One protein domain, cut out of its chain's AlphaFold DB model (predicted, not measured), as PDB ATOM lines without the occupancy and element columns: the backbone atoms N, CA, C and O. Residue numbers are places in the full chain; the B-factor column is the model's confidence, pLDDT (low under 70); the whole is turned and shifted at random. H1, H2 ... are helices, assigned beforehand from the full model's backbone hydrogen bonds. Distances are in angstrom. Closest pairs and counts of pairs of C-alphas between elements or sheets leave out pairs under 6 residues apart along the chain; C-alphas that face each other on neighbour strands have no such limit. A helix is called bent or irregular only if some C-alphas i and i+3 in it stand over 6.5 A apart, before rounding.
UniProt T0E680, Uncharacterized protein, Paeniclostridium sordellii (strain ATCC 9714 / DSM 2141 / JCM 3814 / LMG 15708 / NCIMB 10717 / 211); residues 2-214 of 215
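AT A GLANCE: This is residues 2 to 214 of the 215 residues of an uncharacterized protein of Paeniclostridium sordellii (strain ATCC 9714 / DSM 2141 / JCM 3814 / LMG 15708 / NCIMB 10717 / 211) (UniProt T0E680). The long arm H5a makes the spine of a flat frame; H3 runs back along it, H2b crosses it near one end, and H4 packs on it toward the other. Residues 2 to 46 stick out as a long arm. All helix and extended, the printed part has 213 residues, five named helices, a radius of gyration of the C-alphas of 32.6 A and spans of 101 by 84 by 18 A.

HOW THE PARTS SIT: H5, residues 139 to 212, and H2, residues 31 to 73, each assigned as one helix by hydrogen bonds, are bent: C-alphas 194 and 197 are 7.4 A apart, C-alphas 48 and 51 6.8 A. Arm H5a, residues 139 to 194, is irregular: C-alphas 151 and 154 are 6.6 A apart. It touches H2b, residues 51 to 73, closest C-alphas Gly 185 and Gly 55, 3.7 A. H3, residues 77 to 112, touches H5a, closest C-alphas Gly 78 and Leu 194, 7.1 A. In H4, residues 118 to 131, every O i to N i+4 pair is within hydrogen-bond range.

IN THESE COORDINATES: H1, residues 2 to 29, begins at C-alpha 2 (110.374, -62.263, 24.200); H5 ends at C-alpha 212 (119.862, -15.689, 1.131).

THE WHOLE: The printed part has no cut; residues 196 to 201 are among those under pLDDT 70.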
ATOM      1  N   LYS A   2     111.406 -62.189  25.267       67.44
ATOM      2  CA  LYS A   2     110.374 -62.263  24.200       67.44
ATOM      3  C   LYS A   2     109.022 -62.862  24.643       67.44
ATOM      4  O   LYS A   2     107.995 -62.242  24.432       67.44
ATOM      5  N   LYS A   3     109.033 -63.984  25.373       72.19
ATOM      6  CA  LYS A   3     107.811 -64.645  25.881       72.19
ATOM      7  C   LYS A   3     106.958 -63.762  26.813       72.19
ATOM      8  O   LYS A   3     105.738 -63.804  26.756       72.19
ATOM      9  N   PHE A   4     107.608 -62.939  27.637       74.81
ATOM     10  CA  PHE A   4     106.931 -61.983  28.523       74.81
ATOM     11  C   PHE A   4     106.283 -60.842  27.725       74.81
ATOM     12  O   PHE A   4     105.152 -60.459  27.999       74.81
ATOM     13  N   LEU A   5     106.973 -60.339  26.696       76.75
ATOM     14  CA  LEU A   5     106.432 -59.312  25.801       76.75
ATOM     15  C   LEU A   5     105.219 -59.822  25.000       76.75
ATOM     16  O   LEU A   5     104.270 -59.067  24.801       76.75
ATOM     17  N   ASP A   6     105.207 -61.101  24.612       76.62
ATOM     18  CA  ASP A   6     104.073 -61.722  23.911       76.62
ATOM     19  C   ASP A   6     102.837 -61.885  24.811       76.62
ATOM     20  O   ASP A   6     101.716 -61.607  24.376       76.62
ATOM     21  N   GLU A   7     103.016 -62.281  26.075       77.81
ATOM     22  CA  GLU A   7     101.915 -62.365  27.047       77.81
ATOM     23  C   GLU A   7     101.339 -60.982  27.380       77.81
ATOM     24  O   GLU A   7     100.119 -60.807  27.400       77.81
ATOM     25  N   VAL A   8     102.198 -59.972  27.554       76.19
ATOM     26  CA  VAL A   8     101.777 -58.583  27.792       76.19
ATOM     27  C   VAL A   8     101.019 -58.018  26.586       76.19
ATOM     28  O   VAL A   8      99.943 -57.445  26.754       76.19
ATOM     29  N   SER A   9     101.513 -58.237  25.364       75.69
ATOM     30  CA  SER A   9     100.845 -57.819  24.121       75.69
ATOM     31  C   SER A   9      99.449 -58.437  23.977       75.69
ATOM     32  O   SER A   9      98.478 -57.755  23.630       75.69
ATOM     33  N   LYS A  10      99.315 -59.724  24.321       75.00
ATOM     34  CA  LYS A  10      98.040 -60.444  24.262       75.00
ATOM     35  C   LYS A  10      97.036 -59.898  25.282       75.00
ATOM     36  O   LYS A  10      95.879 -59.699  24.926       75.00
ATOM     37  N   SER A  11      97.478 -59.586  26.500       76.25
ATOM     38  CA  SER A  11      96.648 -58.965  27.543       76.25
ATOM     39  C   SER A  11      96.214 -57.540  27.182       76.25
ATOM     40  O   SER A  11      95.037 -57.203  27.317       76.25
ATOM     41  N   ILE A  12      97.119 -56.716  26.639       81.00
ATOM     42  CA  ILE A  12      96.809 -55.354  26.167       81.00
ATOM     43  C   ILE A  12      95.718 -55.390  25.090       81.00
ATOM     44  O   ILE A  12      94.781 -54.591  25.132       81.00
ATOM     45  N   ARG A  13      95.774 -56.356  24.166       82.81
ATOM     46  CA  ARG A  13      94.796 -56.491  23.077       82.81
ATOM     47  C   ARG A  13      93.355 -56.707  23.558       82.81
ATOM     48  O   ARG A  13      92.436 -56.264  22.875       82.81
ATOM     49  N   TYR A  14      93.147 -57.347  24.712       85.00
ATOM     50  CA  TYR A  14      91.809 -57.555  25.289       85.00
ATOM     51  C   TYR A  14      91.373 -56.434  26.239       85.00
ATOM     52  O   TYR A  14      90.185 -56.141  26.332       85.00
ATOM     53  N   ILE A  15      92.316 -55.776  26.915       86.62
ATOM     54  CA  ILE A  15      92.025 -54.690  27.864       86.62
ATOM     55  C   ILE A  15      91.634 -53.393  27.135       86.62
ATOM     56  O   ILE A  15      90.715 -52.697  27.562       86.62
ATOM     57  N   VAL A  16      92.283 -53.084  26.009       88.19
ATOM     58  CA  VAL A  16      92.025 -51.867  25.216       88.19
ATOM     59  C   VAL A  16      90.549 -51.696  24.808       88.19
ATOM     60  O   VAL A  16      89.995 -50.634  25.095       88.19
ATOM     61  N   PRO A  17      89.859 -52.681  24.195       90.44
ATOM     62  CA  PRO A  17      88.455 -52.511  23.810       90.44
ATOM     63  C   PRO A  17      87.515 -52.335  25.011       90.44
ATOM     64  O   PRO A  17      86.536 -51.601  24.908       90.44
ATOM     65  N   ILE A  18      87.829 -52.942  26.161       89.88
ATOM     66  CA  ILE A  18      87.053 -52.770  27.399       89.88
ATOM     67  C   ILE A  18      87.184 -51.329  27.904       89.88
ATOM     68  O   ILE A  18      86.180 -50.691  28.212       89.88
ATOM     69  N   ILE A  19      88.402 -50.780  27.926       92.38
ATOM     70  CA  ILE A  19      88.639 -49.380  28.307       92.38
ATOM     71  C   ILE A  19      87.910 -48.427  27.352       92.38
ATOM     72  O   ILE A  19      87.240 -47.505  27.810       92.38
ATOM     73  N   ILE A  20      87.984 -48.667  26.040       93.25
ATOM     74  CA  ILE A  20      87.279 -47.856  25.035       93.25
ATOM     75  C   ILE A  20      85.764 -47.906  25.258       93.25
ATOM     76  O   ILE A  20      85.108 -46.869  25.191       93.25
ATOM     77  N   PHE A  21      85.209 -49.079  25.571       94.56
ATOM     78  CA  PHE A  21      83.788 -49.227  25.880       94.56
ATOM     79  C   PHE A  21      83.387 -48.408  27.114       94.56
ATOM     80  O   PHE A  21      82.428 -47.640  27.055       94.56
ATOM     81  N   PHE A  22      84.153 -48.492  28.208       94.19
ATOM     82  CA  PHE A  22      83.900 -47.695  29.414       94.19
ATOM     83  C   PHE A  22      84.014 -46.186  29.161       94.19
ATOM     84  O   PHE A  22      83.147 -45.429  29.597       94.19
ATOM     85  N   ILE A  23      85.032 -45.743  28.415       94.38
ATOM     86  CA  ILE A  23      85.175 -44.339  27.997       94.38
ATOM     87  C   ILE A  23      83.964 -43.907  27.159       94.38
ATOM     88  O   ILE A  23      83.397 -42.846  27.408       94.38
ATOM     89  N   GLY A  24      83.522 -44.742  26.217       92.31
ATOM     90  CA  GLY A  24      82.345 -44.483  25.389       92.31
ATOM     91  C   GLY A  24      81.068 -44.309  26.214       92.31
ATOM     92  O   GLY A  24      80.314 -43.366  25.983       92.31
ATOM     93  N   VAL A  25      80.856 -45.151  27.230       94.44
ATOM     94  CA  VAL A  25      79.711 -45.037  28.150       94.44
ATOM     95  C   VAL A  25      79.777 -43.744  28.970       94.44
ATOM     96  O   VAL A  25      78.758 -43.068  29.131       94.44
ATOM     97  N   ILE A  26      80.964 -43.359  29.455       94.12
ATOM     98  CA  ILE A  26      81.163 -42.093  30.178       94.12
ATOM     99  C   ILE A  26      80.855 -40.899  29.268       94.12
ATOM    100  O   ILE A  26      80.141 -39.989  29.687       94.12
ATOM    101  N   ILE A  27      81.346 -40.901  28.026       93.75
ATOM    102  CA  ILE A  27      81.086 -39.825  27.060       93.75
ATOM    103  C   ILE A  27      79.598 -39.754  26.725       93.75
ATOM    104  O   ILE A  27      79.036 -38.667  26.755       93.75
ATOM    105  N   TYR A  28      78.943 -40.886  26.460       94.81
ATOM    106  CA  TYR A  28      77.515 -40.925  26.141       94.81
ATOM    107  C   TYR A  28      76.665 -40.349  27.281       94.81
ATOM    108  O   TYR A  28      75.819 -39.485  27.056       94.81
ATOM    109  N   LYS A  29      76.940 -40.762  28.525       94.44
ATOM    110  CA  LYS A  29      76.202 -40.282  29.701       94.44
ATOM    111  C   LYS A  29      76.394 -38.779  29.942       94.44
ATOM    112  O   LYS A  29      75.472 -38.115  30.402       94.44
ATOM    113  N   ASN A  30      77.573 -38.249  29.616       94.12
ATOM    114  CA  ASN A  30      77.917 -36.837  29.799       94.12
ATOM    115  C   ASN A  30      77.865 -36.030  28.491       94.12
ATOM    116  O   ASN A  30      78.364 -34.906  28.453       94.12
ATOM    117  N   PHE A  31      77.264 -36.568  27.425       93.44
ATOM    118  CA  PHE A  31      77.357 -35.988  26.083       93.44
ATOM    119  C   PHE A  31      76.859 -34.542  26.048       93.44
ATOM    120  O   PHE A  31      77.554 -33.658  25.554       93.44
ATOM    121  N   ASN A  32      75.706 -34.276  26.668       94.19
ATOM    122  CA  ASN A  32      75.132 -32.930  26.728       94.19
ATOM    123  C   ASN A  32      76.016 -31.952  27.514       94.19
ATOM    124  O   ASN A  32      76.169 -30.805  27.104       94.19
ATOM    125  N   GLN A  33      76.631 -32.398  28.615       94.12
ATOM    126  CA  GLN A  33      77.522 -31.560  29.424       94.12
ATOM    127  C   GLN A  33      78.810 -31.234  28.660       94.12
ATOM    128  O   GLN A  33      79.205 -30.072  28.594       94.12
ATOM    129  N   ILE A  34      79.414 -32.231  28.006       91.75
ATOM    130  CA  ILE A  34      80.605 -32.059  27.166       91.75
ATOM    131  C   ILE A  34      80.300 -31.112  26.002       91.75
ATOM    132  O   ILE A  34      81.062 -30.179  25.754       91.75
ATOM    133  N   LEU A  35      79.166 -31.308  25.324       92.31
ATOM    134  CA  LEU A  35      78.746 -30.446  24.226       92.31
ATOM    135  C   LEU A  35      78.542 -29.010  24.711       92.31
ATOM    136  O   LEU A  35      79.089 -28.095  24.104       92.31
ATOM    137  N   SER A  36      77.836 -28.814  25.829       93.38
ATOM    138  CA  SER A  36      77.607 -27.483  26.401       93.38
ATOM    139  C   SER A  36      78.906 -26.786  26.816       93.38
ATOM    140  O   SER A  36      79.060 -25.583  26.604       93.38
ATOM    141  N   PHE A  37      79.878 -27.539  27.340       92.75
ATOM    142  CA  PHE A  37      81.199 -27.017  27.660       92.75
ATOM    143  C   PHE A  37      81.910 -26.549  26.385       92.75
ATOM    144  O   PHE A  37      82.388 -25.419  26.327       92.75
ATOM    145  N   ILE A  38      81.941 -27.374  25.336       92.75
ATOM    146  CA  ILE A  38      82.603 -27.027  24.073       92.75
ATOM    147  C   ILE A  38      81.941 -25.803  23.427       92.75
ATOM    148  O   ILE A  38      82.640 -24.856  23.063       92.75
ATOM    149  N   THR A  39      80.612 -25.779  23.315       93.50
ATOM    150  CA  THR A  39      79.895 -24.676  22.659       93.50
ATOM    151  C   THR A  39      80.061 -23.359  23.408       93.50
ATOM    152  O   THR A  39      80.341 -22.347  22.770       93.50
ATOM    153  N   THR A  40      79.979 -23.364  24.741       92.69
ATOM    154  CA  THR A  40      80.144 -22.149  25.560       92.69
ATOM    155  C   THR A  40      81.553 -21.570  25.421       92.69
ATOM    156  O   THR A  40      81.727 -20.363  25.239       92.69
ATOM    157  N   ASN A  41      82.580 -22.426  25.439       93.19
ATOM    158  CA  ASN A  41      83.965 -21.986  25.262       93.19
ATOM    159  C   ASN A  41      84.209 -21.429  23.851       93.19
ATOM    160  O   ASN A  41      84.810 -20.364  23.706       93.19
ATOM    161  N   ILE A  42      83.696 -22.095  22.811       93.75
ATOM    162  CA  ILE A  42      83.788 -21.601  21.429       93.75
ATOM    163  C   ILE A  42      83.066 -20.258  21.279       93.75
ATOM    164  O   ILE A  42      83.609 -19.344  20.662       93.75
ATOM    165  N   GLN A  43      81.874 -20.106  21.860       91.31
ATOM    166  CA  GLN A  43      81.128 -18.845  21.835       91.31
ATOM    167  C   GLN A  43      81.897 -17.720  22.530       91.31
ATOM    168  O   GLN A  43      81.964 -16.615  21.999       91.31
ATOM    169  N   THR A  44      82.537 -18.007  23.665       90.44
ATOM    170  CA  THR A  44      83.352 -17.030  24.400       90.44
ATOM    171  C   THR A  44      84.546 -16.573  23.563       90.44
ATOM    172  O   THR A  44      84.759 -15.374  23.387       90.44
ATOM    173  N   ILE A  45      85.288 -17.518  22.978       92.81
ATOM    174  CA  ILE A  45      86.433 -17.215  22.109       92.81
ATOM    175  C   ILE A  45      85.976 -16.419  20.881       92.81
ATOM    176  O   ILE A  45      86.587 -15.406  20.544       92.81
ATOM    177  N   SER A  46      84.883 -16.836  20.240       89.56
ATOM    178  CA  SER A  46      84.304 -16.140  19.088       89.56
ATOM    179  C   SER A  46      83.882 -14.710  19.440       89.56
ATOM    180  O   SER A  46      84.180 -13.776  18.695       89.56
ATOM    181  N   GLY A  47      83.267 -14.504  20.608       87.69
ATOM    182  CA  GLY A  47      82.894 -13.180  21.105       87.69
ATOM    183  C   GLY A  47      84.100 -12.249  21.254       87.69
ATOM    184  O   GLY A  47      84.055 -11.113  20.792       87.69
ATOM    185  N   VAL A  48      85.212 -12.751  21.801       89.88
ATOM    186  CA  VAL A  48      86.465 -11.984  21.930       89.88
ATOM    187  C   VAL A  48      87.109 -11.706  20.569       89.88
ATOM    188  O   VAL A  48      87.695 -10.644  20.372       89.88
ATOM    189  N   LEU A  49      86.990 -12.627  19.608       93.44
ATOM    190  CA  LEU A  49      87.580 -12.484  18.274       93.44
ATOM    191  C   LEU A  49      86.750 -11.594  17.332       93.44
ATOM    192  O   LEU A  49      87.290 -11.002  16.396       93.44
ATOM    193  N   THR A  50      85.449 -11.464  17.589       94.12
ATOM    194  CA  THR A  50      84.500 -10.662  16.800       94.12
ATOM    195  C   THR A  50      84.978  -9.224  16.524       94.12
ATOM    196  O   THR A  50      84.996  -8.837  15.350       94.12
ATOM    197  N   PRO A  51      85.427  -8.421  17.515       93.69
ATOM    198  CA  PRO A  51      85.915  -7.064  17.252       93.69
ATOM    199  C   PRO A  51      87.155  -7.031  16.345       93.69
ATOM    200  O   PRO A  51      87.315  -6.089  15.569       93.69
ATOM    201  N   PHE A  52      88.006  -8.061  16.362       94.00
ATOM    202  CA  PHE A  52      89.166  -8.145  15.468       94.00
ATOM    203  C   PHE A  52      88.748  -8.373  14.020       94.00
ATOM    204  O   PHE A  52      89.272  -7.720  13.118       94.00
ATOM    205  N   VAL A  53      87.777  -9.265  13.800       94.75
ATOM    206  CA  VAL A  53      87.220  -9.527  12.467       94.75
ATOM    207  C   VAL A  53      86.579  -8.257  11.910       94.75
ATOM    208  O   VAL A  53      86.895  -7.847  10.794       94.75
ATOM    209  N   ILE A  54      85.751  -7.574  12.708       94.56
ATOM    210  CA  ILE A  54      85.135  -6.295  12.324       94.56
ATOM    211  C   ILE A  54      86.209  -5.246  12.019       94.56
ATOM    212  O   ILE A  54      86.151  -4.590  10.980       94.56
ATOM    213  N   GLY A  55      87.225  -5.119  12.875       94.44
ATOM    214  CA  GLY A  55      88.331  -4.193  12.654       94.44
ATOM    215  C   GLY A  55      89.109  -4.483  11.370       94.44
ATOM    216  O   GLY A  55      89.478  -3.556  10.650       94.44
ATOM    217  N   PHE A  56      89.297  -5.754  11.017       93.69
ATOM    218  CA  PHE A  56      89.914  -6.139   9.750       93.69
ATOM    219  C   PHE A  56      89.067  -5.706   8.545       93.69
ATOM    220  O   PHE A  56      89.597  -5.110   7.605       93.69
ATOM    221  N   PHE A  57      87.749  -5.928   8.590       94.81
ATOM    222  CA  PHE A  57      86.829  -5.461   7.546       94.81
ATOM    223  C   PHE A  57      86.855  -3.937   7.396       94.81
ATOM    224  O   PHE A  57      86.995  -3.432   6.280       94.81
ATOM    225  N   ILE A  58      86.783  -3.199   8.507       94.00
ATOM    226  CA  ILE A  58      86.850  -1.733   8.507       94.00
ATOM    227  C   ILE A  58      88.183  -1.263   7.912       94.00
ATOM    228  O   ILE A  58      88.195  -0.430   7.005       94.00
ATOM    229  N   ALA A  59      89.305  -1.833   8.360       92.88
ATOM    230  CA  ALA A  59      90.630  -1.489   7.856       92.88
ATOM    231  C   ALA A  59      90.748  -1.733   6.347       92.88
ATOM    232  O   ALA A  59      91.297  -0.903   5.619       92.88
ATOM    233  N   TYR A  60      90.206  -2.851   5.862       92.44
ATOM    234  CA  TYR A  60      90.195  -3.185   4.444       92.44
ATOM    235  C   TYR A  60      89.385  -2.173   3.621       92.44
ATOM    236  O   TYR A  60      89.881  -1.672   2.607       92.44
ATOM    237  N   ILE A  61      88.180  -1.818   4.080       92.50
ATOM    238  CA  ILE A  61      87.305  -0.845   3.409       92.50
ATOM    239  C   ILE A  61      87.959   0.540   3.382       92.50
ATOM    240  O   ILE A  61      88.033   1.160   2.319       92.50
ATOM    241  N   LEU A  62      88.485   1.013   4.516       92.12
ATOM    242  CA  LEU A  62      89.080   2.348   4.652       92.12
ATOM    243  C   LEU A  62      90.457   2.476   3.988       92.12
ATOM    244  O   LEU A  62      90.870   3.585   3.645       92.12
ATOM    245  N   ASN A  63      91.155   1.368   3.729       90.75
ATOM    246  CA  ASN A  63      92.444   1.385   3.037       90.75
ATOM    247  C   ASN A  63      92.340   2.014   1.633       90.75
ATOM    248  O   ASN A  63      93.233   2.754   1.222       90.75
ATOM    249  N   LYS A  64      91.263   1.748   0.881       89.81
ATOM    250  CA  LYS A  64      91.077   2.310  -0.471       89.81
ATOM    251  C   LYS A  64      90.913   3.842  -0.466       89.81
ATOM    252  O   LYS A  64      91.721   4.495  -1.131       89.81
ATOM    253  N   PRO A  65      89.943   4.444   0.254       89.56
ATOM    254  CA  PRO A  65      89.795   5.897   0.302       89.56
ATOM    255  C   PRO A  65      91.007   6.583   0.944       89.56
ATOM    256  O   PRO A  65      91.411   7.638   0.462       89.56
ATOM    257  N   MET A  66      91.654   5.963   1.939       89.75
ATOM    258  CA  MET A  66      92.897   6.480   2.523       89.75
ATOM    259  C   MET A  66      94.004   6.626   1.471       89.75
ATOM    260  O   MET A  66      94.592   7.697   1.349       89.75
ATOM    261  N   ASN A  67      94.266   5.586   0.672       87.12
ATOM    262  CA  ASN A  67      95.307   5.637  -0.360       87.12
ATOM    263  C   ASN A  67      94.982   6.655  -1.468       87.12
ATOM    264  O   ASN A  67      95.887   7.275  -2.025       87.12
ATOM    265  N   LEU A  68      93.699   6.840  -1.796       89.06
ATOM    266  CA  LEU A  68      93.266   7.870  -2.746       89.06
ATOM    267  C   LEU A  68      93.513   9.279  -2.196       89.06
ATOM    268  O   LEU A  68      94.038  10.130  -2.915       89.06
ATOM    269  N   LEU A  69      93.188   9.508  -0.921       89.75
ATOM    270  CA  LEU A  69      93.438  10.775  -0.236       89.75
ATOM    271  C   LEU A  69      94.940  11.079  -0.184       89.75
ATOM    272  O   LEU A  69      95.363  12.172  -0.561       89.75
ATOM    273  N   GLN A  70      95.748  10.084   0.189       88.00
ATOM    274  CA  GLN A  70      97.200  10.197   0.257       88.00
ATOM    275  C   GLN A  70      97.803  10.594  -1.096       88.00
ATOM    276  O   GLN A  70      98.592  11.533  -1.167       88.00
ATOM    277  N   LYS A  71      97.398   9.927  -2.185       88.44
ATOM    278  CA  LYS A  71      97.904  10.219  -3.537       88.44
ATOM    279  C   LYS A  71      97.468  11.591  -4.046       88.44
ATOM    280  O   LYS A  71      98.268  12.286  -4.666       88.44
ATOM    281  N   LYS A  72      96.217  11.985  -3.792       89.50
ATOM    282  CA  LYS A  72      95.657  13.247  -4.297       89.50
ATOM    283  C   LYS A  72      96.221  14.468  -3.570       89.50
ATOM    284  O   LYS A  72      96.498  15.474  -4.212       89.50
ATOM    285  N   PHE A  73      96.400  14.373  -2.254       86.19
ATOM    286  CA  PHE A  73      96.825  15.495  -1.410       86.19
ATOM    287  C   PHE A  73      98.288  15.406  -0.949       86.19
ATOM    288  O   PHE A  73      98.743  16.284  -0.224       86.19
ATOM    289  N   LYS A  74      99.030  14.366  -1.366       86.50
ATOM    290  CA  LYS A  74     100.433  14.102  -0.981       86.50
ATOM    291  C   LYS A  74     100.662  14.159   0.537       86.50
ATOM    292  O   LYS A  74     101.679  14.662   1.006       86.50
ATOM    293  N   LEU A  75      99.693  13.668   1.308       84.75
ATOM    294  CA  LEU A  75      99.723  13.718   2.770       84.75
ATOM    295  C   LEU A  75     100.555  12.573   3.348       84.75
ATOM    296  O   LEU A  75     100.624  11.487   2.776       84.75
ATOM    297  N   ASN A  76     101.116  12.778   4.542       83.69
ATOM    298  CA  ASN A  76     101.676  11.669   5.309       83.69
ATOM    299  C   ASN A  76     100.573  10.679   5.713       83.69
ATOM    300  O   ASN A  76      99.417  11.053   5.946       83.69
ATOM    301  N   ARG A  77     100.945   9.400   5.825       80.06
ATOM    302  CA  ARG A  77     100.022   8.298   6.132       80.06
ATOM    303  C   ARG A  77      99.244   8.540   7.427       80.06
ATOM    304  O   ARG A  77      98.027   8.413   7.427       80.06
ATOM    305  N   GLY A  78      99.920   8.988   8.488       83.56
ATOM    306  CA  GLY A  78      99.279   9.308   9.771       83.56
ATOM    307  C   GLY A  78      98.189  10.381   9.662       83.56
ATOM    308  O   GLY A  78      97.105  10.212  10.214       83.56
ATOM    309  N   ILE A  79      98.427  11.437   8.877       86.06
ATOM    310  CA  ILE A  79      97.444  12.508   8.637       86.06
ATOM    311  C   ILE A  79      96.278  11.985   7.789       86.06
ATOM    312  O   ILE A  79      95.122  12.282   8.073       86.06
ATOM    313  N   SER A  80      96.563  11.155   6.781       88.56
ATOM    314  CA  SER A  80      95.524  10.542   5.942       88.56
ATOM    315  C   SER A  80      94.606   9.625   6.754       88.56
ATOM    316  O   SER A  80      93.388   9.674   6.589       88.56
ATOM    317  N   VAL A  81      95.178   8.828   7.664       89.88
ATOM    318  CA  VAL A  81      94.428   8.009   8.627       89.88
ATOM    319  C   VAL A  81      93.580   8.912   9.524       89.88
ATOM    320  O   VAL A  81      92.372   8.714   9.594       89.88
ATOM    321  N   ALA A  82      94.163   9.942  10.141       90.38
ATOM    322  CA  ALA A  82      93.432  10.847  11.029       90.38
ATOM    323  C   ALA A  82      92.223  11.510  10.345       90.38
ATOM    324  O   ALA A  82      91.145  11.562  10.930       90.38
ATOM    325  N   ILE A  83      92.364  11.954   9.091       91.62
ATOM    326  CA  ILE A  83      91.263  12.564   8.332       91.62
ATOM    327  C   ILE A  83      90.161  11.541   8.037       91.62
ATOM    328  O   ILE A  83      88.990  11.810   8.299       91.62
ATOM    329  N   ILE A  84      90.517  10.363   7.514       93.12
ATOM    330  CA  ILE A  84      89.550   9.309   7.166       93.12
ATOM    331  C   ILE A  84      88.771   8.858   8.409       93.12
ATOM    332  O   ILE A  84      87.546   8.750   8.364       93.12
ATOM    333  N   TYR A  85      89.468   8.635   9.526       93.06
ATOM    334  CA  TYR A  85      88.826   8.248  10.781       93.06
ATOM    335  C   TYR A  85      88.052   9.395  11.426       93.06
ATOM    336  O   TYR A  85      87.015   9.140  12.025       93.06
ATOM    337  N   GLY A  86      88.486  10.645  11.261       92.81
ATOM    338  CA  GLY A  86      87.720  11.815  11.685       92.81
ATOM    339  C   GLY A  86      86.368  11.886  10.977       92.81
ATOM    340  O   GLY A  86      85.335  11.990  11.632       92.81
ATOM    341  N   VAL A  87      86.355  11.730   9.649       93.31
ATOM    342  CA  VAL A  87      85.110  11.676   8.860       93.31
ATOM    343  C   VAL A  87      84.238  10.494   9.288       93.31
ATOM    344  O   VAL A  87      83.031  10.657   9.462       93.31
ATOM    345  N   LEU A  88      84.834   9.319   9.501       93.38
ATOM    346  CA  LEU A  88      84.107   8.133   9.955       93.38
ATOM    347  C   LEU A  88      83.475   8.331  11.338       93.38
ATOM    348  O   LEU A  88      82.304   8.006  11.514       93.38
ATOM    349  N   LEU A  89      84.210   8.890  12.301       93.25
ATOM    350  CA  LEU A  89      83.697   9.155  13.646       93.25
ATOM    351  C   LEU A  89      82.586  10.205  13.629       93.25
ATOM    352  O   LEU A  89      81.567  10.000  14.276       93.25
ATOM    353  N   ILE A  90      82.735  11.283  12.855       94.00
ATOM    354  CA  ILE A  90      81.679  12.294  12.695       94.00
ATOM    355  C   ILE A  90      80.421  11.654  12.100       94.00
ATOM    356  O   ILE A  90      79.328  11.848  12.626       94.00
ATOM    357  N   SER A  91      80.573  10.850  11.043       91.62
ATOM    358  CA  SER A  91      79.453  10.127  10.436       91.62
ATOM    359  C   SER A  91      78.787   9.172  11.428       91.62
ATOM    360  O   SER A  91      77.563   9.061  11.432       91.62
ATOM    361  N   LEU A  92      79.568   8.491  12.269       91.31
ATOM    362  CA  LEU A  92      79.048   7.557  13.264       91.31
ATOM    363  C   LEU A  92      78.296   8.287  14.382       91.31
ATOM    364  O   LEU A  92      77.194   7.883  14.731       91.31
ATOM    365  N   VAL A  93      78.852   9.381  14.905       91.81
ATOM    366  CA  VAL A  93      78.194  10.220  15.921       91.81
ATOM    367  C   VAL A  93      76.895  10.807  15.374       91.81
ATOM    368  O   VAL A  93      75.885  10.802  16.073       91.81
ATOM    369  N   PHE A  94      76.887  11.249  14.116       93.31
ATOM    370  CA  PHE A  94      75.673  11.722  13.458       93.31
ATOM    371  C   PHE A  94      74.615  10.613  13.392       93.31
ATOM    372  O   PHE A  94      73.495  10.797  13.857       93.31
ATOM    373  N   VAL A  95      74.982   9.424  12.907       88.75
ATOM    374  CA  VAL A  95      74.093   8.251  12.909       88.75
ATOM    375  C   VAL A  95      73.541   7.989  14.311       88.75
ATOM    376  O   VAL A  95      72.336   7.831  14.467       88.75
ATOM    377  N   TRP A  96      74.383   8.030  15.342       87.44
ATOM    378  CA  TRP A  96      73.972   7.821  16.728       87.44
ATOM    379  C   TRP A  96      72.958   8.848  17.230       87.44
ATOM    380  O   TRP A  96      71.931   8.467  17.781       87.44
ATOM    381  N   ILE A  97      73.214  10.138  17.014       91.81
ATOM    382  CA  ILE A  97      72.350  11.218  17.508       91.81
ATOM    383  C   ILE A  97      70.978  11.202  16.834       91.81
ATOM    384  O   ILE A  97      69.998  11.552  17.479       91.81
ATOM    385  N   TYR A  98      70.883  10.802  15.563       92.06
ATOM    386  CA  TYR A  98      69.611  10.826  14.836       92.06
ATOM    387  C   TYR A  98      68.870   9.489  14.873       92.06
ATOM    388  O   TYR A  98      67.667   9.466  15.104       92.06
ATOM    389  N   ILE A  99      69.554   8.366  14.654       87.44
ATOM    390  CA  ILE A  99      68.889   7.069  14.460       87.44
ATOM    391  C   ILE A  99      68.512   6.422  15.792       87.44
ATOM    392  O   ILE A  99      67.426   5.858  15.901       87.44
ATOM    393  N   VAL A 100      69.354   6.528  16.822       86.00
ATOM    394  CA  VAL A 100      69.063   5.924  18.132       86.00
ATOM    395  C   VAL A 100      67.800   6.486  18.782       86.00
ATOM    396  O   VAL A 100      66.979   5.664  19.189       86.00
ATOM    397  N   PRO A 101      67.561   7.811  18.856       87.44
ATOM    398  CA  PRO A 101      66.319   8.303  19.445       87.44
ATOM    399  C   PRO A 101      65.093   7.893  18.627       87.44
ATOM    400  O   PRO A 101      64.081   7.551  19.224       87.44
ATOM    401  N   ILE A 102      65.188   7.840  17.292       88.44
ATOM    402  CA  ILE A 102      64.090   7.346  16.445       88.44
ATOM    403  C   ILE A 102      63.772   5.890  16.796       88.44
ATOM    404  O   ILE A 102      62.610   5.526  16.955       88.44
ATOM    405  N   ILE A 103      64.783   5.034  16.937       85.75
ATOM    406  CA  ILE A 103      64.572   3.635  17.329       85.75
ATOM    407  C   ILE A 103      63.987   3.560  18.742       85.75
ATOM    408  O   ILE A 103      63.042   2.807  18.964       85.75
ATOM    409  N   GLN A 104      64.510   4.356  19.677       85.44
ATOM    410  CA  GLN A 104      64.032   4.393  21.054       85.44
ATOM    411  C   GLN A 104      62.551   4.757  21.118       85.44
ATOM    412  O   GLN A 104      61.809   4.016  21.751       85.44
ATOM    413  N   THR A 105      62.114   5.833  20.453       89.25
ATOM    414  CA  THR A 105      60.702   6.248  20.474       89.25
ATOM    415  C   THR A 105      59.800   5.156  19.913       89.25
ATOM    416  O   THR A 105      58.816   4.791  20.543       89.25
ATOM    417  N   ASN A 106      60.183   4.542  18.788       87.44
ATOM    418  CA  ASN A 106      59.419   3.432  18.216       87.44
ATOM    419  C   ASN A 106      59.338   2.230  19.173       87.44
ATOM    420  O   ASN A 106      58.276   1.636  19.330       87.44
ATOM    421  N   ILE A 107      60.441   1.874  19.838       84.69
ATOM    422  CA  ILE A 107      60.466   0.787  20.825       84.69
ATOM    423  C   ILE A 107      59.591   1.124  22.036       84.69
ATOM    424  O   ILE A 107      58.827   0.270  22.481       84.69
ATOM    425  N   THR A 108      59.682   2.344  22.572       84.81
ATOM    426  CA  THR A 108      58.902   2.753  23.747       84.81
ATOM    427  C   THR A 108      57.418   2.846  23.440       84.81
ATOM    428  O   THR A 108      56.615   2.434  24.270       84.81
ATOM    429  N   ASP A 109      57.048   3.313  22.248       86.75
ATOM    430  CA  ASP A 109      55.654   3.380  21.817       86.75
ATOM    431  C   ASP A 109      55.075   1.968  21.692       86.75
ATOM    432  O   ASP A 109      54.022   1.675  22.260       86.75
ATOM    433  N   LEU A 110      55.805   1.051  21.050       81.88
ATOM    434  CA  LEU A 110      55.411  -0.357  20.965       81.88
ATOM    435  C   LEU A 110      55.311  -1.018  22.341       81.88
ATOM    436  O   LEU A 110      54.366  -1.763  22.584       81.88
ATOM    437  N   TYR A 111      56.250  -0.734  23.243       81.25
ATOM    438  CA  TYR A 111      56.223  -1.244  24.612       81.25
ATOM    439  C   TYR A 111      55.025  -0.693  25.398       81.25
ATOM    440  O   TYR A 111      54.346  -1.445  26.090       81.25
ATOM    441  N   SER A 112      54.693   0.591  25.230       81.31
ATOM    442  CA  SER A 112      53.558   1.234  25.908       81.31
ATOM    443  C   SER A 112      52.194   0.664  25.503       81.31
ATOM    444  O   SER A 112      51.252   0.702  26.291       81.31
ATOM    445  N   LEU A 113      52.092   0.102  24.294       76.69
ATOM    446  CA  LEU A 113      50.886  -0.559  23.793       76.69
ATOM    447  C   LEU A 113      50.703  -1.977  24.355       76.69
ATOM    448  O   LEU A 113      49.636  -2.570  24.179       76.69
ATOM    449  N   MET A 114      51.720  -2.543  25.012       78.19
ATOM    450  CA  MET A 114      51.625  -3.875  25.599       78.19
ATOM    451  C   MET A 114      50.916  -3.820  26.958       78.19
ATOM    452  O   MET A 114      51.161  -2.917  27.756       78.19
ATOM    453  N   PRO A 115      50.042  -4.788  27.271       79.19
ATOM    454  CA  PRO A 115      49.484  -4.908  28.609       79.19
ATOM    455  C   PRO A 115      50.575  -5.367  29.587       79.19
ATOM    456  O   PRO A 115      51.211  -6.400  29.374       79.19
ATOM    457  N   HIS A 116      50.779  -4.614  30.669       74.88
ATOM    458  CA  HIS A 116      51.841  -4.866  31.653       74.88
ATOM    459  C   HIS A 116      51.351  -5.718  32.832       74.88
ATOM    460  O   HIS A 116      52.136  -6.190  33.653       74.88
ATOM    461  N   SER A 117      50.039  -5.904  32.950       74.19
ATOM    462  CA  SER A 117      49.390  -6.676  34.003       74.19
ATOM    463  C   SER A 117      48.124  -7.358  33.501       74.19
ATOM    464  O   SER A 117      47.497  -6.920  32.541       74.19
ATOM    465  N   ILE A 118      47.688  -8.403  34.209       76.38
ATOM    466  CA  ILE A 118      46.426  -9.112  33.923       76.38
ATOM    467  C   ILE A 118      45.235  -8.138  33.892       76.38
ATOM    468  O   ILE A 118      44.380  -8.242  33.019       76.38
ATOM    469  N   LYS A 119      45.228  -7.136  34.780       78.56
ATOM    470  CA  LYS A 119      44.204  -6.079  34.812       78.56
ATOM    471  C   LYS A 119      44.194  -5.210  33.551       78.56
ATOM    472  O   LYS A 119      43.128  -4.779  33.120       78.56
ATOM    473  N   ASP A 120      45.354  -4.981  32.940       80.50
ATOM    474  CA  ASP A 120      45.442  -4.234  31.684       80.50
ATOM    475  C   ASP A 120      44.848  -5.062  30.549       80.50
ATOM    476  O   ASP A 120      44.121  -4.536  29.713       80.50
ATOM    477  N   VAL A 121      45.077  -6.379  30.561       81.06
ATOM    478  CA  VAL A 121      44.456  -7.298  29.603       81.06
ATOM    479  C   VAL A 121      42.937  -7.324  29.776       81.06
ATOM    480  O   VAL A 121      42.217  -7.215  28.787       81.06
ATOM    481  N   GLU A 122      42.436  -7.405  31.011       81.19
ATOM    482  CA  GLU A 122      40.997  -7.316  31.299       81.19
ATOM    483  C   GLU A 122      40.401  -5.996  30.793       81.19
ATOM    484  O   GLU A 122      39.340  -6.002  30.166       81.19
ATOM    485  N   SER A 123      41.094  -4.874  31.000       81.75
ATOM    486  CA  SER A 123      40.681  -3.550  30.520       81.75
ATOM    487  C   SER A 123      40.665  -3.457  28.991       81.75
ATOM    488  O   SER A 123      39.692  -2.971  28.410       81.75
ATOM    489  N   VAL A 124      41.693  -3.982  28.315       81.69
ATOM    490  CA  VAL A 124      41.781  -4.023  26.846       81.69
ATOM    491  C   VAL A 124      40.673  -4.896  26.261       81.69
ATOM    492  O   VAL A 124      39.996  -4.476  25.324       81.69
ATOM    493  N   ILE A 125      40.433  -6.077  26.838       80.94
ATOM    494  CA  ILE A 125      39.350  -6.973  26.416       80.94
ATOM    495  C   ILE A 125      37.992  -6.301  26.636       80.94
ATOM    496  O   ILE A 125      37.170  -6.280  25.724       80.94
ATOM    497  N   THR A 126      37.761  -5.704  27.806       79.00
ATOM    498  CA  THR A 126      36.492  -5.029  28.129       79.00
ATOM    499  C   THR A 126      36.242  -3.839  27.201       79.00
ATOM    500  O   THR A 126      35.133  -3.675  26.694       79.00
ATOM    501  N   SER A 127      37.281  -3.053  26.907       81.75
ATOM    502  CA  SER A 127      37.217  -1.925  25.969       81.75
ATOM    503  C   SER A 127      36.946  -2.390  24.535       81.75
ATOM    504  O   SER A 127      36.127  -1.798  23.836       81.75
ATOM    505  N   ALA A 128      37.579  -3.483  24.095       80.75
ATOM    506  CA  ALA A 128      37.312  -4.078  22.789       80.75
ATOM    507  C   ALA A 128      35.863  -4.587  22.690       80.75
ATOM    508  O   ALA A 128      35.160  -4.249  21.742       80.75
ATOM    509  N   LEU A 129      35.381  -5.335  23.689       78.62
ATOM    510  CA  LEU A 129      34.006  -5.849  23.731       78.62
ATOM    511  C   LEU A 129      32.961  -4.722  23.699       78.62
ATOM    512  O   LEU A 129      31.949  -4.855  23.006       78.62
ATOM    513  N   ALA A 130      33.224  -3.614  24.401       78.06
ATOM    514  CA  ALA A 130      32.380  -2.422  24.380       78.06
ATOM    515  C   ALA A 130      32.352  -1.760  22.993       78.06
ATOM    516  O   ALA A 130      31.276  -1.446  22.493       78.06
ATOM    517  N   ASN A 131      33.507  -1.624  22.332       81.38
ATOM    518  CA  ASN A 131      33.600  -1.055  20.984       81.38
ATOM    519  C   ASN A 131      32.890  -1.907  19.917       81.38
ATOM    520  O   ASN A 131      32.397  -1.368  18.928       81.38
ATOM    521  N   PHE A 132      32.813  -3.226  20.111       76.06
ATOM    522  CA  PHE A 132      32.128  -4.143  19.192       76.06
ATOM    523  C   PHE A 132      30.645  -4.390  19.540       76.06
ATOM    524  O   PHE A 132      30.007  -5.215  18.885       76.06
ATOM    525  N   ASN A 133      30.070  -3.697  20.536       70.56
ATOM    526  CA  ASN A 133      28.681  -3.878  20.997       70.56
ATOM    527  C   ASN A 133      28.302  -5.344  21.314       70.56
ATOM    528  O   ASN A 133      27.142  -5.749  21.173       70.56
ATOM    529  N   ILE A 134      29.257  -6.160  21.767       67.56
ATOM    530  CA  ILE A 134      29.016  -7.577  22.062       67.56
ATOM    531  C   ILE A 134      28.317  -7.681  23.424       67.56
ATOM    532  O   ILE A 134      28.953  -7.786  24.468       67.56
ATOM    533  N   SER A 135      26.982  -7.627  23.428       62.56
ATOM    534  CA  SER A 135      26.161  -7.873  24.623       62.56
ATOM    535  C   SER A 135      25.726  -9.332  24.689       62.56
ATOM    536  O   SER A 135      24.850  -9.775  23.943       62.56
ATOM    537  N   VAL A 136      26.306 -10.084  25.622       62.19
ATOM    538  CA  VAL A 136      25.917 -11.471  25.883       62.19
ATOM    539  C   VAL A 136      24.624 -11.477  26.708       62.19
ATOM    540  O   VAL A 136      24.646 -11.330  27.924       62.19
ATOM    541  N   LYS A 137      23.471 -11.594  26.036       62.06
ATOM    542  CA  LYS A 137      22.135 -11.544  26.669       62.06
ATOM    543  C   LYS A 137      21.720 -12.827  27.405       62.06
ATOM    544  O   LYS A 137      20.771 -12.774  28.180       62.06
ATOM    545  N   ASN A 138      22.387 -13.962  27.169       72.19
ATOM    546  CA  ASN A 138      22.063 -15.240  27.813       72.19
ATOM    547  C   ASN A 138      23.087 -15.571  28.933       72.19
ATOM    548  O   ASN A 138      24.292 -15.601  28.653       72.19
ATOM    549  N   PRO A 139      22.651 -15.827  30.185       68.44
ATOM    550  CA  PRO A 139      23.538 -16.090  31.323       68.44
ATOM    551  C   PRO A 139      24.463 -17.308  31.156       68.44
ATOM    552  O   PRO A 139      25.602 -17.256  31.617       68.44
ATOM    553  N   GLU A 140      24.046 -18.368  30.453       72.19
ATOM    554  CA  GLU A 140      24.923 -19.529  30.200       72.19
ATOM    555  C   GLU A 140      26.063 -19.188  29.234       72.19
ATOM    556  O   GLU A 140      27.221 -19.540  29.466       72.19
ATOM    557  N   SER A 141      25.766 -18.426  28.178       71.19
ATOM    558  CA  SER A 141      26.797 -17.929  27.264       71.19
ATOM    559  C   SER A 141      27.719 -16.903  27.926       71.19
ATOM    560  O   SER A 141      28.887 -16.816  27.561       71.19
ATOM    561  N   ALA A 142      27.240 -16.154  28.924       74.62
ATOM    562  CA  ALA A 142      28.068 -15.197  29.658       74.62
ATOM    563  C   ALA A 142      29.133 -15.906  30.511       74.62
ATOM    564  O   ALA A 142      30.274 -15.450  30.563       74.62
ATOM    565  N   LEU A 143      28.783 -17.045  31.120       78.12
ATOM    566  CA  LEU A 143      29.729 -17.901  31.841       78.12
ATOM    567  C   LEU A 143      30.793 -18.483  30.904       78.12
ATOM    568  O   LEU A 143      31.979 -18.337  31.179       78.12
ATOM    569  N   GLN A 144      30.393 -19.039  29.757       80.31
ATOM    570  CA  GLN A 144      31.340 -19.595  28.780       80.31
ATOM    571  C   GLN A 144      32.290 -18.532  28.210       80.31
ATOM    572  O   GLN A 144      33.486 -18.776  28.060       80.31
ATOM    573  N   VAL A 145      31.777 -17.330  27.926       80.12
ATOM    574  CA  VAL A 145      32.594 -16.200  27.461       80.12
ATOM    575  C   VAL A 145      33.567 -15.751  28.550       80.12
ATOM    576  O   VAL A 145      34.741 -15.533  28.261       80.12
ATOM    577  N   LYS A 146      33.118 -15.657  29.807       81.81
ATOM    578  CA  LYS A 146      33.990 -15.321  30.939       81.81
ATOM    579  C   LYS A 146      35.093 -16.365  31.133       81.81
ATOM    580  O   LYS A 146      36.246 -15.987  31.343       81.81
ATOM    581  N   ASP A 147      34.762 -17.649  31.033       85.75
ATOM    582  CA  ASP A 147      35.727 -18.740  31.167       85.75
ATOM    583  C   ASP A 147      36.746 -18.728  30.024       85.75
ATOM    584  O   ASP A 147      37.941 -18.874  30.273       85.75
ATOM    585  N   PHE A 148      36.314 -18.469  28.787       84.44
ATOM    586  CA  PHE A 148      37.212 -18.309  27.640       84.44
ATOM    587  C   PHE A 148      38.131 -17.085  27.781       84.44
ATOM    588  O   PHE A 148      39.330 -17.161  27.502       84.44
ATOM    589  N   ILE A 149      37.603 -15.958  28.270       84.25
ATOM    590  CA  ILE A 149      38.398 -14.755  28.540       84.25
ATOM    591  C   ILE A 149      39.464 -15.044  29.598       84.25
ATOM    592  O   ILE A 149      40.649 -14.805  29.366       84.25
ATOM    593  N   THR A 150      39.047 -15.607  30.730       85.06
ATOM    594  CA  THR A 150      39.905 -15.798  31.905       85.06
ATOM    595  C   THR A 150      40.956 -16.878  31.673       85.06
ATOM    596  O   THR A 150      42.124 -16.685  31.998       85.06
ATOM    597  N   ASN A 151      40.559 -18.008  31.085       88.00
ATOM    598  CA  ASN A 151      41.412 -19.193  31.001       88.00
ATOM    599  C   ASN A 151      42.146 -19.327  29.661       88.00
ATOM    600  O   ASN A 151      43.039 -20.162  29.544       88.00
ATOM    601  N   THR A 152      41.791 -18.546  28.634       86.25
ATOM    602  CA  THR A 152      42.403 -18.667  27.299       86.25
ATOM    603  C   THR A 152      42.921 -17.337  26.770       86.25
ATOM    604  O   THR A 152      44.114 -17.238  26.473       86.25
ATOM    605  N   LEU A 153      42.074 -16.308  26.666       85.44
ATOM    606  CA  LEU A 153      42.482 -15.026  26.078       85.44
ATOM    607  C   LEU A 153      43.510 -14.300  26.942       85.44
ATOM    608  O   LEU A 153      44.547 -13.898  26.418       85.44
ATOM    609  N   ILE A 154      43.258 -14.168  28.248       86.69
ATOM    610  CA  ILE A 154      44.181 -13.490  29.165       86.69
ATOM    611  C   ILE A 154      45.564 -14.162  29.146       86.69
ATOM    612  O   ILE A 154      46.530 -13.480  28.795       86.69
ATOM    613  N   PRO A 155      45.699 -15.481  29.406       88.19
ATOM    614  CA  PRO A 155      46.988 -16.167  29.327       88.19
ATOM    615  C   PRO A 155      47.683 -16.004  27.972       88.19
ATOM    616  O   PRO A 155      48.883 -15.742  27.923       88.19
ATOM    617  N   SER A 156      46.937 -16.091  26.867       87.25
ATOM    618  CA  SER A 156      47.502 -15.980  25.517       87.25
ATOM    619  C   SER A 156      48.057 -14.581  25.238       87.25
ATOM    620  O   SER A 156      49.189 -14.453  24.776       87.25
ATOM    621  N   ILE A 157      47.304 -13.530  25.579       86.19
ATOM    622  CA  ILE A 157      47.744 -12.137  25.423       86.19
ATOM    623  C   ILE A 157      48.950 -11.855  26.324       86.19
ATOM    624  O   ILE A 157      49.925 -11.271  25.857       86.19
ATOM    625  N   THR A 158      48.931 -12.315  27.583       86.25
ATOM    626  CA  THR A 158      50.079 -12.145  28.490       86.25
ATOM    627  C   THR A 158      51.331 -12.870  27.994       86.25
ATOM    628  O   THR A 158      52.424 -12.317  28.077       86.25
ATOM    629  N   SER A 159      51.189 -14.068  27.419       87.19
ATOM    630  CA  SER A 159      52.304 -14.830  26.845       87.19
ATOM    631  C   SER A 159      52.914 -14.108  25.642       87.19
ATOM    632  O   SER A 159      54.128 -13.920  25.580       87.19
ATOM    633  N   ILE A 160      52.074 -13.619  24.724       86.88
ATOM    634  CA  ILE A 160      52.521 -12.846  23.557       86.88
ATOM    635  C   ILE A 160      53.226 -11.560  24.004       86.88
ATOM    636  O   ILE A 160      54.327 -11.277  23.536       86.88
ATOM    637  N   ALA A 161      52.639 -10.810  24.941       85.81
ATOM    638  CA  ALA A 161      53.249  -9.601  25.493       85.81
ATOM    639  C   ALA A 161      54.608  -9.895  26.158       85.81
ATOM    640  O   ALA A 161      55.567  -9.144  25.964       85.81
ATOM    641  N   GLY A 162      54.719 -11.016  26.876       85.75
ATOM    642  CA  GLY A 162      55.971 -11.481  27.476       85.75
ATOM    643  C   GLY A 162      57.046 -11.803  26.436       85.75
ATOM    644  O   GLY A 162      58.169 -11.314  26.545       85.75
ATOM    645  N   VAL A 163      56.703 -12.565  25.391       88.38
ATOM    646  CA  VAL A 163      57.628 -12.906  24.293       88.38
ATOM    647  C   VAL A 163      58.096 -11.653  23.554       88.38
ATOM    648  O   VAL A 163      59.288 -11.511  23.275       88.38
ATOM    649  N   LEU A 164      57.188 -10.721  23.263       85.94
ATOM    650  CA  LEU A 164      57.534  -9.469  22.593       85.94
ATOM    651  C   LEU A 164      58.442  -8.592  23.464       85.94
ATOM    652  O   LEU A 164      59.440  -8.073  22.967       85.94
ATOM    653  N   SER A 165      58.152  -8.484  24.764       86.00
ATOM    654  CA  SER A 165      58.992  -7.752  25.723       86.00
ATOM    655  C   SER A 165      60.401  -8.339  25.805       86.00
ATOM    656  O   SER A 165      61.387  -7.610  25.726       86.00
ATOM    657  N   GLN A 166      60.505  -9.666  25.904       88.94
ATOM    658  CA  GLN A 166      61.787 -10.365  25.922       88.94
ATOM    659  C   GLN A 166      62.568 -10.130  24.621       88.94
ATOM    660  O   GLN A 166      63.750  -9.797  24.657       88.94
ATOM    661  N   THR A 167      61.890 -10.212  23.474       88.44
ATOM    662  CA  THR A 167      62.496  -9.950  22.160       88.44
ATOM    663  C   THR A 167      63.024  -8.516  22.062       88.44
ATOM    664  O   THR A 167      64.124  -8.293  21.565       88.44
ATOM    665  N   LEU A 168      62.275  -7.527  22.563       86.38
ATOM    666  CA  LEU A 168      62.708  -6.126  22.595       86.38
ATOM    667  C   LEU A 168      63.973  -5.942  23.445       86.38
ATOM    668  O   LEU A 168      64.910  -5.273  23.009       86.38
ATOM    669  N   LEU A 169      64.031  -6.566  24.624       87.50
ATOM    670  CA  LEU A 169      65.219  -6.539  25.483       87.50
ATOM    671  C   LEU A 169      66.429  -7.192  24.804       87.50
ATOM    672  O   LEU A 169      67.533  -6.648  24.857       87.50
ATOM    673  N   GLU A 170      66.227  -8.322  24.126       90.88
ATOM    674  CA  GLU A 170      67.274  -8.996  23.355       90.88
ATOM    675  C   GLU A 170      67.786  -8.122  22.208       90.88
ATOM    676  O   GLU A 170      68.998  -7.989  22.038       90.88
ATOM    677  N   LEU A 171      66.897  -7.453  21.467       87.12
ATOM    678  CA  LEU A 171      67.278  -6.512  20.410       87.12
ATOM    679  C   LEU A 171      68.115  -5.350  20.957       87.12
ATOM    680  O   LEU A 171      69.138  -5.006  20.364       87.12
ATOM    681  N   ILE A 172      67.734  -4.778  22.103       86.69
ATOM    682  CA  ILE A 172      68.524  -3.735  22.776       86.69
ATOM    683  C   ILE A 172      69.908  -4.282  23.156       86.69
ATOM    684  O   ILE A 172      70.924  -3.646  22.867       86.69
ATOM    685  N   GLY A 173      69.969  -5.480  23.744       89.88
ATOM    686  CA  GLY A 173      71.226  -6.142  24.099       89.88
ATOM    687  C   GLY A 173      72.135  -6.395  22.891       89.88
ATOM    688  O   GLY A 173      73.348  -6.162  22.962       89.88
ATOM    689  N   LEU A 174      71.562  -6.798  21.754       89.44
ATOM    690  CA  LEU A 174      72.285  -6.969  20.494       89.44
ATOM    691  C   LEU A 174      72.837  -5.638  19.984       89.44
ATOM    692  O   LEU A 174      74.020  -5.569  19.653       89.44
ATOM    693  N   ILE A 175      72.027  -4.574  19.966       88.19
ATOM    694  CA  ILE A 175      72.472  -3.235  19.547       88.19
ATOM    695  C   ILE A 175      73.673  -2.794  20.388       88.19
ATOM    696  O   ILE A 175      74.692  -2.391  19.827       88.19
ATOM    697  N   VAL A 176      73.602  -2.930  21.716       89.81
ATOM    698  CA  VAL A 176      74.713  -2.588  22.619       89.81
ATOM    699  C   VAL A 176      75.956  -3.428  22.311       89.81
ATOM    700  O   VAL A 176      77.049  -2.883  22.158       89.81
ATOM    701  N   THR A 177      75.797  -4.742  22.149       91.69
ATOM    702  CA  THR A 177      76.910  -5.661  21.866       91.69
ATOM    703  C   THR A 177      77.608  -5.320  20.549       91.69
ATOM    704  O   THR A 177      78.833  -5.182  20.504       91.69
ATOM    705  N   TYR A 178      76.847  -5.125  19.468       90.31
ATOM    706  CA  TYR A 178      77.403  -4.740  18.170       90.31
ATOM    707  C   TYR A 178      78.058  -3.366  18.211       90.31
ATOM    708  O   TYR A 178      79.103  -3.173  17.595       90.31
ATOM    709  N   THR A 179      77.490  -2.432  18.969       90.62
ATOM    710  CA  THR A 179      78.070  -1.104  19.170       90.62
ATOM    711  C   THR A 179      79.462  -1.203  19.774       90.62
ATOM    712  O   THR A 179      80.418  -0.687  19.196       90.62
ATOM    713  N   VAL A 180      79.600  -1.914  20.897       92.94
ATOM    714  CA  VAL A 180      80.895  -2.130  21.559       92.94
ATOM    715  C   VAL A 180      81.881  -2.806  20.605       92.94
ATOM    716  O   VAL A 180      83.014  -2.345  20.457       92.94
ATOM    717  N   ASN A 181      81.439  -3.844  19.894       94.38
ATOM    718  CA  ASN A 181      82.270  -4.562  18.930       94.38
ATOM    719  C   ASN A 181      82.732  -3.681  17.757       94.38
ATOM    720  O   ASN A 181      83.881  -3.797  17.333       94.38
ATOM    721  N   ILE A 182      81.881  -2.782  17.253       93.19
ATOM    722  CA  ILE A 182      82.243  -1.811  16.210       93.19
ATOM    723  C   ILE A 182      83.247  -0.795  16.754       93.19
ATOM    724  O   ILE A 182      84.246  -0.542  16.088       93.19
ATOM    725  N   PHE A 183      83.042  -0.246  17.954       93.56
ATOM    726  CA  PHE A 183      83.993   0.691  18.565       93.56
ATOM    727  C   PHE A 183      85.373   0.059  18.766       93.56
ATOM    728  O   PHE A 183      86.383   0.637  18.360       93.56
ATOM    729  N   LEU A 184      85.427  -1.148  19.331       94.69
ATOM    730  CA  LEU A 184      86.676  -1.901  19.463       94.69
ATOM    731  C   LEU A 184      87.283  -2.217  18.092       94.69
ATOM    732  O   LEU A 184      88.484  -2.040  17.893       94.69
ATOM    733  N   GLY A 185      86.451  -2.611  17.127       95.69
ATOM    734  CA  GLY A 185      86.859  -2.824  15.744       95.69
ATOM    735  C   GLY A 185      87.485  -1.579  15.119       95.69
ATOM    736  O   GLY A 185      88.524  -1.691  14.476       95.69
ATOM    737  N   ILE A 186      86.935  -0.386  15.365       94.31
ATOM    738  CA  ILE A 186      87.512   0.890  14.918       94.31
ATOM    739  C   ILE A 186      88.912   1.072  15.516       94.31
ATOM    740  O   ILE A 186      89.860   1.302  14.767       94.31
ATOM    741  N   VAL A 187      89.081   0.891  16.828       93.56
ATOM    742  CA  VAL A 187      90.397   1.004  17.487       93.56
ATOM    743  C   VAL A 187      91.412   0.030  16.876       93.56
ATOM    744  O   VAL A 187      92.516   0.429  16.499       93.56
ATOM    745  N   ILE A 188      91.022  -1.234  16.703       93.62
ATOM    746  CA  ILE A 188      91.869  -2.272  16.096       93.62
ATOM    747  C   ILE A 188      92.208  -1.913  14.643       93.62
ATOM    748  O   ILE A 188      93.356  -2.037  14.213       93.62
ATOM    749  N   SER A 189      91.232  -1.422  13.882       94.31
ATOM    750  CA  SER A 189      91.402  -1.066  12.474       94.31
ATOM    751  C   SER A 189      92.385   0.088  12.264       94.31
ATOM    752  O   SER A 189      93.154   0.062  11.298       94.31
ATOM    753  N   ILE A 190      92.432   1.060  13.187       91.12
ATOM    754  CA  ILE A 190      93.424   2.145  13.179       91.12
ATOM    755  C   ILE A 190      94.825   1.549  13.303       91.12
ATOM    756  O   ILE A 190      95.703   1.852  12.491       91.12
ATOM    757  N   TYR A 191      95.022   0.658  14.280       89.44
ATOM    758  CA  TYR A 191      96.308   0.000  14.491       89.44
ATOM    759  C   TYR A 191      96.734  -0.824  13.268       89.44
ATOM    760  O   TYR A 191      97.882  -0.729  12.828       89.44
ATOM    761  N   LEU A 192      95.816  -1.586  12.664       88.31
ATOM    762  CA  LEU A 192      96.092  -2.370  11.456       88.31
ATOM    763  C   LEU A 192      96.476  -1.488  10.258       88.31
ATOM    764  O   LEU A 192      97.408  -1.812   9.524       88.31
ATOM    765  N   LEU A 193      95.797  -0.357  10.063       86.50
ATOM    766  CA  LEU A 193      96.090   0.564   8.960       86.50
ATOM    767  C   LEU A 193      97.416   1.304   9.134       86.50
ATOM    768  O   LEU A 193      98.125   1.510   8.142       86.50
ATOM    769  N   LEU A 194      97.768   1.673  10.365       85.44
ATOM    770  CA  LEU A 194      99.048   2.308  10.678       85.44
ATOM    771  C   LEU A 194     100.215   1.315  10.599       85.44
ATOM    772  O   LEU A 194     101.248   1.643  10.026       85.44
ATOM    773  N   SER A 195     100.049   0.092  11.115       77.38
ATOM    774  CA  SER A 195     101.119  -0.922  11.177       77.38
ATOM    775  C   SER A 195     101.392  -1.661   9.861       77.38
ATOM    776  O   SER A 195     102.401  -2.357   9.754       77.38
ATOM    777  N   LYS A 196     100.532  -1.504   8.845       67.50
ATOM    778  CA  LYS A 196     100.612  -2.237   7.570       67.50
ATOM    779  C   LYS A 196     101.976  -2.149   6.868       67.50
ATOM    780  O   LYS A 196     102.398  -3.149   6.307       67.50
ATOM    781  N   GLU A 197     102.656  -1.001   6.881       62.03
ATOM    782  CA  GLU A 197     103.964  -0.847   6.211       62.03
ATOM    783  C   GLU A 197     105.082  -1.568   6.967       62.03
ATOM    784  O   GLU A 197     105.794  -2.369   6.369       62.03
ATOM    785  N   ARG A 198     105.137  -1.414   8.297       59.91
ATOM    786  CA  ARG A 198     106.102  -2.127   9.146       59.91
ATOM    787  C   ARG A 198     105.961  -3.646   9.027       59.91
ATOM    788  O   ARG A 198     106.953  -4.361   8.996       59.91
ATOM    789  N   ASN A 199     104.729  -4.152   8.947       62.19
ATOM    790  CA  ASN A 199     104.499  -5.590   8.807       62.19
ATOM    791  C   ASN A 199     104.945  -6.116   7.429       62.19
ATOM    792  O   ASN A 199     105.401  -7.250   7.343       62.19
ATOM    793  N   ILE A 200     104.834  -5.311   6.365       66.19
ATOM    794  CA  ILE A 200     105.305  -5.685   5.021       66.19
ATOM    795  C   ILE A 200     106.837  -5.667   4.957       66.19
ATOM    796  O   ILE A 200     107.415  -6.575   4.366       66.19
ATOM    797  N   GLU A 201     107.495  -4.692   5.590       67.50
ATOM    798  CA  GLU A 201     108.961  -4.651   5.696       67.50
ATOM    799  C   GLU A 201     109.507  -5.865   6.450       67.50
ATOM    800  O   GLU A 201     110.352  -6.568   5.915       67.50
ATOM    801  N   ILE A 202     108.946  -6.200   7.619       71.94
ATOM    802  CA  ILE A 202     109.373  -7.378   8.393       71.94
ATOM    803  C   ILE A 202     109.204  -8.672   7.586       71.94
ATOM    804  O   ILE A 202     110.075  -9.537   7.612       71.94
ATOM    805  N   VAL A 203     108.089  -8.828   6.866       76.06
ATOM    806  CA  VAL A 203     107.867 -10.017   6.030       76.06
ATOM    807  C   VAL A 203     108.873 -10.070   4.881       76.06
ATOM    808  O   VAL A 203     109.429 -11.134   4.625       76.06
ATOM    809  N   ASN A 204     109.149  -8.944   4.221       73.38
ATOM    810  CA  ASN A 204     110.149  -8.884   3.157       73.38
ATOM    811  C   ASN A 204     111.566  -9.158   3.678       73.38
ATOM    812  O   ASN A 204     112.316  -9.873   3.020       73.38
ATOM    813  N   ASP A 205     111.914  -8.659   4.862       77.69
ATOM    814  CA  ASP A 205     113.204  -8.918   5.500       77.69
ATOM    815  C   ASP A 205     113.358 -10.401   5.856       77.69
ATOM    816  O   ASP A 205     114.384 -11.007   5.554       77.69
ATOM    817  N   LEU A 206     112.319 -11.030   6.414       80.12
ATOM    818  CA  LEU A 206     112.323 -12.467   6.705       80.12
ATOM    819  C   LEU A 206     112.420 -13.315   5.432       80.12
ATOM    820  O   LEU A 206     113.163 -14.296   5.410       80.12
ATOM    821  N   VAL A 207     111.705 -12.940   4.367       81.19
ATOM    822  CA  VAL A 207     111.782 -13.619   3.064       81.19
ATOM    823  C   VAL A 207     113.177 -13.470   2.459       81.19
ATOM    824  O   VAL A 207     113.737 -14.458   1.993       81.19
ATOM    825  N   ASN A 208     113.772 -12.277   2.513       82.06
ATOM    826  CA  ASN A 208     115.133 -12.048   2.030       82.06
ATOM    827  C   ASN A 208     116.163 -12.859   2.825       82.06
ATOM    828  O   ASN A 208     117.033 -13.478   2.219       82.06
ATOM    829  N   VAL A 209     116.046 -12.934   4.153       83.69
ATOM    830  CA  VAL A 209     116.916 -13.786   4.985       83.69
ATOM    831  C   VAL A 209     116.764 -15.265   4.615       83.69
ATOM    832  O   VAL A 209     117.762 -15.976   4.502       83.69
ATOM    833  N   TYR A 210     115.536 -15.732   4.376       77.81
ATOM    834  CA  TYR A 210     115.287 -17.124   3.993       77.81
ATOM    835  C   TYR A 210     115.838 -17.452   2.598       77.81
ATOM    836  O   TYR A 210     116.423 -18.512   2.406       77.81
ATOM    837  N   LEU A 211     115.703 -16.538   1.632       75.00
ATOM    838  CA  LEU A 211     116.231 -16.712   0.275       75.00
ATOM    839  C   LEU A 211     117.768 -16.666   0.238       75.00
ATOM    840  O   LEU A 211     118.385 -17.476  -0.449       75.00
ATOM    841  N   VAL A 212     118.395 -15.783   1.021       74.62
ATOM    842  CA  VAL A 212     119.862 -15.689   1.131       74.62
ATOM    843  C   VAL A 212     120.465 -16.908   1.842       74.62
ATOM    844  O   VAL A 212     121.571 -17.309   1.512       74.62
ATOM    845  N   SER A 213     119.742 -17.561   2.759       64.75
ATOM    846  CA  SER A 213     120.204 -18.791   3.427       64.75
ATOM    847  C   SER A 213     120.236 -20.038   2.522       64.75
ATOM    848  O   SER A 213     120.770 -21.064   2.943       64.75
ATOM    849  N   PHE A 214     119.635 -19.986   1.329       57.34
ATOM    850  CA  PHE A 214     119.546 -21.106   0.380       57.34
ATOM    851  C   PHE A 214     120.440 -20.940  -0.866       57.34
ATOM    852  O   PHE A 214     120.377 -21.787  -1.759       57.34
TER     853      PHE A 214